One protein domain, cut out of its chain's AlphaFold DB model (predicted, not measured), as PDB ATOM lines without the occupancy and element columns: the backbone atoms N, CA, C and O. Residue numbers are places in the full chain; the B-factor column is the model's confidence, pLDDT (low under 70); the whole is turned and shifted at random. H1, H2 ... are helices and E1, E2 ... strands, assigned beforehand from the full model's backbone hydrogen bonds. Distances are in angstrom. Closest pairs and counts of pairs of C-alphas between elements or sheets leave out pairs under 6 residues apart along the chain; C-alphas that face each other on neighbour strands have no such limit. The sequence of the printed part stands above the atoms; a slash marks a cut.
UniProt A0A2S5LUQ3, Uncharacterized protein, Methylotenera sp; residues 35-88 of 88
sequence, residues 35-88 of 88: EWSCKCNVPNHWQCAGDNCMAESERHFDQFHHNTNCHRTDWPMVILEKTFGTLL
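AT A GLANCE: This is residues 35 to 88 of the 88 residues of an uncharacterized protein of Methylotenera sp (UniProt A0A2S5LUQ3). A small three-stranded antiparallel sheet has helix H1 running along one face and its other face bare, while a second helix, H2, follows the last strand away from the sheet and makes one end of the long axis. Residues 82 to 88, of which 82 to 84 belong to H2, stick out free at that end. The printed part has 54 residues, with three named strands and two named helices in the order E1, E2, H1, E3, H2, and the sheet runs E2, E1, E3. The class is mixed, helices and strands. The whole is loose, with a radius of gyration of the C-alphas of 12.8 A, and elongated, spanning 38 by 21 by 15 A.

IN THESE COORDINATES: In the sheet, E1 is residues 36 to 40, 13.5 A from first to last C-alpha, beginning at C-alpha 36 (163.190, 326.075, 277.589). E2 is residues 47 to 50, and E3 is residues 68 to 72, 13.2 A long. H1, residues 53 to 64, is 15.8 A long and begins at C-alpha 53 (163.846, 320.478, 279.234). H2, residues 75 to 84, is 14.4 A long and ends at C-alpha 84 (163.120, 345.101, 278.679).

HOW THE PARTS SIT: E1 is the inner strand, and E2 and E3 are edge strands. E1 and E2 form a hairpin, antiparallel at 172 degrees, with N 50 and O 36 at 2.8 A and N 48 and O 38 at 2.9 A, within hydrogen-bond range. E1 and E3 are antiparallel at 161 degrees, with N 69 and O 39 at 2.8 A. H1 is on the sheet at a height of 8.9 A, in two layers, helix over sheet. It lies over E1 and only just over E2, with 3 of its C-alphas falling on E2, and runs along the strands, at 1 degrees to E1 on the local plane. The closest C-alphas of E1 and H1, those of Trp 36 and Cys 53, are 5.9 A apart. E2, H1 and E3 form a split strand-helix-strand unit, two strands running the same way with E1 between them, and its crossover is right-handed. H2 is only just not on the sheet, with 4 pairs of C-alphas within 10 A. The closest C-alphas of E3 and H2, those of Arg 72 and Val 78, are 7.8 A apart. H1 and H2 are apart. In H1 and H2 every O i to N i+4 pair is within hydrogen-bond range.

THE WHOLE: The two C-alphas farthest apart, those of Gln 63 and Leu 87, are 38.8 A apart. The printed part has no cut and ends at residue 88, the chain's last. No link is long: E1 to E2 is short and the others are tight. The mean pLDDT of the printed part is 78.0, and residues 43 to 44 and 75 to 88 are under 70.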
ATOM      1  N   GLU A  35     159.303 326.785 274.902       77.94
ATOM      2  CA  GLU A  35     160.652 326.260 274.748       77.94
ATOM      3  C   GLU A  35     161.505 326.735 275.921       77.94
ATOM      4  O   GLU A  35     161.506 327.916 276.280       77.94
ATOM      5  N   TRP A  36     162.220 325.802 276.538       82.25
ATOM      6  CA  TRP A  36     163.190 326.075 277.589       82.25
ATOM      7  C   TRP A  36     164.563 325.609 277.152       82.25
ATOM      8  O   TRP A  36     164.692 324.597 276.469       82.25
ATOM      9  N   SER A  37     165.592 326.313 277.601       85.38
ATOM     10  CA  SER A  37     166.975 325.883 277.469       85.38
ATOM     11  C   SER A  37     167.622 325.874 278.845       85.38
ATOM     12  O   SER A  37     167.645 326.887 279.551       85.38
ATOM     13  N   CYS A  38     168.130 324.713 279.243       87.06
ATOM     14  CA  CYS A  38     168.829 324.530 280.505       87.06
ATOM     15  C   CYS A  38     170.257 324.090 280.233       87.06
ATOM     16  O   CYS A  38     170.506 323.229 279.391       87.06
ATOM     17  N   LYS A  39     171.201 324.661 280.979       88.44
ATOM     18  CA  LYS A  39     172.615 324.285 280.924       88.44
ATOM     19  C   LYS A  39     173.160 324.038 282.316       88.44
ATOM     20  O   LYS A  39     172.814 324.742 283.264       88.44
ATOM     21  N   CYS A  40     174.035 323.057 282.441       84.81
ATOM     22  CA  CYS A  40     174.737 322.783 283.681       84.81
ATOM     23  C   CYS A  40     175.991 323.659 283.795       84.81
ATOM     24  O   CYS A  40     176.729 323.809 282.823       84.81
ATOM     25  N   ASN A  41     176.266 324.213 284.980       72.38
ATOM     26  CA  ASN A  41     177.460 325.047 285.207       72.38
ATOM     27  C   ASN A  41     178.737 324.237 285.522       72.38
ATOM     28  O   ASN A  41     179.776 324.814 285.834       72.38
ATOM     29  N   VAL A  42     178.669 322.906 285.461       72.75
ATOM     30  CA  VAL A  42     179.796 321.991 285.705       72.75
ATOM     31  C   VAL A  42     180.437 321.501 284.398       72.75
ATOM     32  O   VAL A  42     179.787 321.505 283.352       72.75
ATOM     33  N   PRO A  43     181.691 321.010 284.443       64.94
ATOM     34  CA  PRO A  43     182.448 320.553 283.267       64.94
ATOM     35  C   PRO A  43     181.832 319.386 282.477       64.94
ATOM     36  O   PRO A  43     182.340 319.043 281.418       64.94
ATOM     37  N   ASN A  44     180.732 318.782 282.939       67.69
ATOM     38  CA  ASN A  44     180.040 317.715 282.209       67.69
ATOM     39  C   ASN A  44     179.256 318.202 280.973       67.69
ATOM     40  O   ASN A  44     178.666 317.374 280.285       67.69
ATOM     41  N   HIS A  45     179.236 319.513 280.687       77.12
ATOM     42  CA  HIS A  45     178.657 320.116 279.474       77.12
ATOM     43  C   HIS A  45     177.212 319.693 279.153       77.12
ATOM     44  O   HIS A  45     176.783 319.745 278.001       77.12
ATOM     45  N   TRP A  46     176.441 319.288 280.164       85.94
ATOM     46  CA  TRP A  46     175.054 318.898 279.953       85.94
ATOM     47  C   TRP A  46     174.202 320.123 279.618       85.94
ATOM     48  O   TRP A  46     174.268 321.155 280.297       85.94
ATOM     49  N   GLN A  47     173.404 319.990 278.566       88.50
ATOM     50  CA  GLN A  47     172.454 320.991 278.113       88.50
ATOM     51  C   GLN A  47     171.232 320.291 277.522       88.50
ATOM     52  O   GLN A  47     171.372 319.262 276.860       88.50
ATOM     53  N   CYS A  48     170.056 320.874 277.720       85.50
ATOM     54  CA  CYS A  48     168.834 320.472 277.035       85.50
ATOM     55  C   CYS A  48     168.154 321.693 276.415       85.50
ATOM     56  O   CYS A  48     168.387 322.832 276.832       85.50
ATOM     57  N   ALA A  49     167.314 321.442 275.413       84.81
ATOM     58  CA  ALA A  49     166.450 322.441 274.804       84.81
ATOM     59  C   ALA A  49     165.097 321.808 274.452       84.81
ATOM     60  O   ALA A  49     165.058 320.672 273.980       84.81
ATOM     61  N   GLY A  50     164.007 322.538 274.676       83.00
ATOM     62  CA  GLY A  50     162.647 322.118 274.344       83.00
ATOM     63  C   GLY A  50     161.648 322.310 275.484       83.00
ATOM     64  O   GLY A  50     161.967 322.815 276.558       83.00
ATOM     65  N   ASP A  51     160.419 321.887 275.232       81.69
ATOM     66  CA  ASP A  51     159.274 321.915 276.146       81.69
ATOM     67  C   ASP A  51     159.495 321.093 277.425       81.69
ATOM     68  O   ASP A  51     159.150 321.524 278.526       81.69
ATOM     69  N   ASN A  52     160.141 319.935 277.295       84.31
ATOM     70  CA  ASN A  52     160.390 319.006 278.399       84.31
ATOM     71  C   ASN A  52     161.710 319.259 279.147       84.31
ATOM     72  O   ASN A  52     162.005 318.578 280.129       84.31
ATOM     73  N   CYS A  53     162.500 320.242 278.713       87.69
ATOM     74  CA  CYS A  53     163.846 320.478 279.234       87.69
ATOM     75  C   CYS A  53     163.858 320.909 280.714       87.69
ATOM     76  O   CYS A  53     164.774 320.557 281.451       87.69
ATOM     77  N   MET A  54     162.808 321.581 281.198       85.69
ATOM     78  CA  MET A  54     162.654 321.865 282.633       85.69
ATOM     79  C   MET A  54     162.490 320.591 283.469       85.69
ATOM     80  O   MET A  54     163.137 320.435 284.496       85.69
ATOM     81  N   ALA A  55     161.669 319.644 283.014       88.75
ATOM     82  CA  ALA A  55     161.517 318.369 283.712       88.75
ATOM     83  C   ALA A  55     162.805 317.527 283.635       88.75
ATOM     84  O   ALA A  55     163.119 316.763 284.548       88.75
ATOM     85  N   GLU A  56     163.565 317.654 282.545       88.62
ATOM     86  CA  GLU A  56     164.864 316.994 282.396       88.62
ATOM     87  C   GLU A  56     165.935 317.599 283.313       88.62
ATOM     88  O   GLU A  56     166.741 316.858 283.878       88.62
ATOM     89  N   SER A  57     165.925 318.921 283.521       87.00
ATOM     90  CA  SER A  57     166.869 319.594 284.418       87.00
ATOM     91  C   SER A  57     166.634 319.234 285.883       87.00
ATOM     92  O   SER A  57     167.603 318.974 286.594       87.00
ATOM     93  N   GLU A  58     165.375 319.110 286.314       88.12
ATOM     94  CA  GLU A  58     165.026 318.612 287.653       88.12
ATOM     95  C   GLU A  58     165.548 317.187 287.871       88.12
ATOM     96  O   GLU A  58     166.238 316.921 288.854       88.12
ATOM     97  N   ARG A  59     165.339 316.287 286.899       89.50
ATOM     98  CA  ARG A  59     165.893 314.922 286.956       89.50
ATOM     99  C   ARG A  59     167.419 314.916 287.001       89.50
ATOM    100  O   ARG A  59     168.009 314.104 287.712       89.50
ATOM    101  N   HIS A  60     168.068 315.805 286.250       86.44
ATOM    102  CA  HIS A  60     169.523 315.933 286.264       86.44
ATOM    103  C   HIS A  60     170.032 316.413 287.630       86.44
ATOM    104  O   HIS A  60     171.039 315.901 288.126       86.44
ATOM    105  N   PHE A  61     169.334 317.362 288.257       87.06
ATOM    106  CA  PHE A  61     169.648 317.819 289.608       87.06
ATOM    107  C   PHE A  61     169.457 316.704 290.642       87.06
ATOM    108  O   PHE A  61     170.343 316.496 291.466       87.06
ATOM    109  N   ASP A  62     168.368 315.941 290.574       89.50
ATOM    110  CA  ASP A  62     168.117 314.836 291.508       89.50
ATOM    111  C   ASP A  62     169.163 313.720 291.388       89.50
ATOM    112  O   ASP A  62     169.560 313.121 292.386       89.50
ATOM    113  N   GLN A  63     169.633 313.443 290.169       90.00
ATOM    114  CA  GLN A  63     170.596 312.371 289.917       90.00
ATOM    115  C   GLN A  63     172.047 312.776 290.212       90.00
ATOM    116  O   GLN A  63     172.826 311.951 290.692       90.00
ATOM    117  N   PHE A  64     172.435 314.012 289.887       87.69
ATOM    118  CA  PHE A  64     173.837 314.443 289.917       87.69
ATOM    119  C   PHE A  64     174.118 315.603 290.879       87.69
ATOM    120  O   PHE A  64     175.277 315.968 291.058       87.69
ATOM    121  N   HIS A  65     173.091 316.193 291.495       86.50
ATOM    122  CA  HIS A  65     173.187 317.368 292.373       86.50
ATOM    123  C   HIS A  65     173.936 318.555 291.752       86.50
ATOM    124  O   HIS A  65     174.560 319.363 292.443       86.50
ATOM    125  N   HIS A  66     173.881 318.674 290.428       86.12
ATOM    126  CA  HIS A  66     174.503 319.774 289.717       86.12
ATOM    127  C   HIS A  66     173.513 320.913 289.494       86.12
ATOM    128  O   HIS A  66     172.437 320.709 288.937       86.12
ATOM    129  N   ASN A  67     173.914 322.135 289.844       82.88
ATOM    130  CA  ASN A  67     173.103 323.315 289.564       82.88
ATOM    131  C   ASN A  67     172.999 323.573 288.054       82.88
ATOM    132  O   ASN A  67     174.002 323.794 287.361       82.88
ATOM    133  N   THR A  68     171.761 323.610 287.572       85.56
ATOM    134  CA  THR A  68     171.398 323.973 286.203       85.56
ATOM    135  C   THR A  68     170.890 325.410 286.143       85.56
ATOM    136  O   THR A  68     170.144 325.852 287.014       85.56
ATOM    137  N   ASN A  69     171.266 326.141 285.098       86.62
ATOM    138  CA  ASN A  69     170.708 327.445 284.773       86.62
ATOM    139  C   ASN A  69     169.731 327.285 283.603       86.62
ATOM    140  O   ASN A  69     170.145 326.898 282.507       86.62
ATOM    141  N   CYS A  70     168.454 327.561 283.854       84.88
ATOM    142  CA  CYS A  70     167.368 327.429 282.894       84.88
ATOM    143  C   CYS A  70     166.830 328.804 282.505       84.88
ATOM    144  O   CYS A  70     166.568 329.641 283.365       84.88
ATOM    145  N   HIS A  71     166.629 329.013 281.210       83.88
ATOM    146  CA  HIS A  71     166.021 330.217 280.659       83.88
ATOM    147  C   HIS A  71     164.963 329.826 279.636       83.88
ATOM    148  O   HIS A  71     165.058 328.780 278.984       83.88
ATOM    149  N   ARG A  72     163.927 330.652 279.529       80.06
ATOM    150  CA  ARG A  72     162.858 330.431 278.563       80.06
ATOM    151  C   ARG A  72     163.284 331.001 277.212       80.06
ATOM    152  O   ARG A  72     163.794 332.116 277.155       80.06
ATOM    153  N   THR A  73     163.114 330.228 276.146       74.00
ATOM    154  CA  THR A  73     163.543 330.577 274.781       74.00
ATOM    155  C   THR A  73     162.375 330.722 273.814       74.00
ATOM    156  O   THR A  73     162.588 330.815 272.606       74.00
ATOM    157  N   ASP A  74     161.141 330.772 274.319       73.69
ATOM    158  CA  ASP A  74     159.969 331.015 273.493       73.69
ATOM    159  C   ASP A  74     160.064 332.383 272.803       73.69
ATOM    160  O   ASP A  74     160.490 333.390 273.377       73.69
ATOM    161  N   TRP A  75     159.644 332.417 271.538       68.00
ATOM    162  CA  TRP A  75     159.762 333.588 270.667       68.00
ATOM    163  C   TRP A  75     159.227 334.909 271.268       68.00
ATOM    164  O   TRP A  75     159.899 335.934 271.108       68.00
ATOM    165  N   PRO A  76     158.085 334.939 271.997       67.06
ATOM    166  CA  PRO A  76     157.630 336.158 272.663       67.06
ATOM    167  C   PRO A  76     158.575 336.603 273.779       67.06
ATOM    168  O   PRO A  76     158.853 337.799 273.897       67.06
ATOM    169  N   MET A  77     159.085 335.670 274.587       66.88
ATOM    170  CA  MET A  77     159.985 336.002 275.692       66.88
ATOM    171  C   MET A  77     161.354 336.459 275.214       66.88
ATOM    172  O   MET A  77     161.886 337.389 275.803       66.88
ATOM    173  N   VAL A  78     161.893 335.915 274.117       66.94
ATOM    174  CA  VAL A  78     163.166 336.411 273.556       66.94
ATOM    175  C   VAL A  78     163.049 337.877 273.126       66.94
ATOM    176  O   VAL A  78     163.982 338.663 273.308       66.94
ATOM    177  N   ILE A  79     161.908 338.273 272.554       67.62
ATOM    178  CA  ILE A  79     161.665 339.672 272.179       67.62
ATOM    179  C   ILE A  79     161.528 340.537 273.431       67.62
ATOM    180  O   ILE A  79     162.176 341.585 273.501       67.62
ATOM    181  N   LEU A  80     160.731 340.099 274.410       66.62
ATOM    182  CA  LEU A  80     160.518 340.804 275.677       66.62
ATOM    183  C   LEU A  80     161.823 340.981 276.458       66.62
ATOM    184  O   LEU A  80     162.135 342.091 276.871       66.62
ATOM    185  N   GLU A  81     162.627 339.934 276.613       67.00
ATOM    186  CA  GLU A  81     163.908 339.990 277.319       67.00
ATOM    187  C   GLU A  81     164.877 340.962 276.636       67.00
ATOM    188  O   GLU A  81     165.525 341.763 277.305       67.00
ATOM    189  N   LYS A  82     164.911 340.993 275.297       69.19
ATOM    190  CA  LYS A  82     165.710 341.984 274.559       69.19
ATOM    191  C   LYS A  82     165.193 343.413 274.710       69.19
ATOM    192  O   LYS A  82     166.011 344.325 274.786       69.19
ATOM    193  N   THR A  83     163.872 343.622 274.727       64.94
ATOM    194  CA  THR A  83     163.280 344.970 274.846       64.94
ATOM    195  C   THR A  83     163.349 345.516 276.267       64.94
ATOM    196  O   THR A  83     163.662 346.686 276.449       64.94
ATOM    197  N   PHE A  84     163.085 344.690 277.276       63.19
ATOM    198  CA  PHE A  84     163.120 345.101 278.679       63.19
ATOM    199  C   PHE A  84     164.525 345.035 279.283       63.19
ATOM    200  O   PHE A  84     164.851 345.866 280.124       63.19
ATOM    201  N   GLY A  85     165.388 344.129 278.822       58.78
ATOM    202  CA  GLY A  85     166.784 344.042 279.263       58.78
ATOM    203  C   GLY A  85     167.686 345.168 278.745       58.78
ATOM    204  O   GLY A  85     168.787 345.330 279.249       58.78
ATOM    205  N   THR A  86     167.244 345.955 277.757       54.56
ATOM    206  CA  THR A  86     167.924 347.201 277.341       54.56
ATOM    207  C   THR A  86     167.406 348.446 278.065       54.56
ATOM    208  O   THR A  86     168.004 349.512 277.937       54.56
ATOM    209  N   LEU A  87     166.297 348.332 278.804       50.53
ATOM    210  CA  LEU A  87     165.681 349.424 279.569       50.53
ATOM    211  C   LEU A  87     166.107 349.446 281.047       50.53
ATOM    212  O   LEU A  87     165.677 350.336 281.781       50.53
ATOM    213  N   LEU A  88     166.928 348.484 281.471       45.09
ATOM    214  CA  LEU A  88     167.440 348.296 282.830       45.09
ATOM    215  C   LEU A  88     168.969 348.388 282.815       45.09
ATOM    216  O   LEU A  88     169.515 349.029 283.739       45.09
TER     217      LEU A  88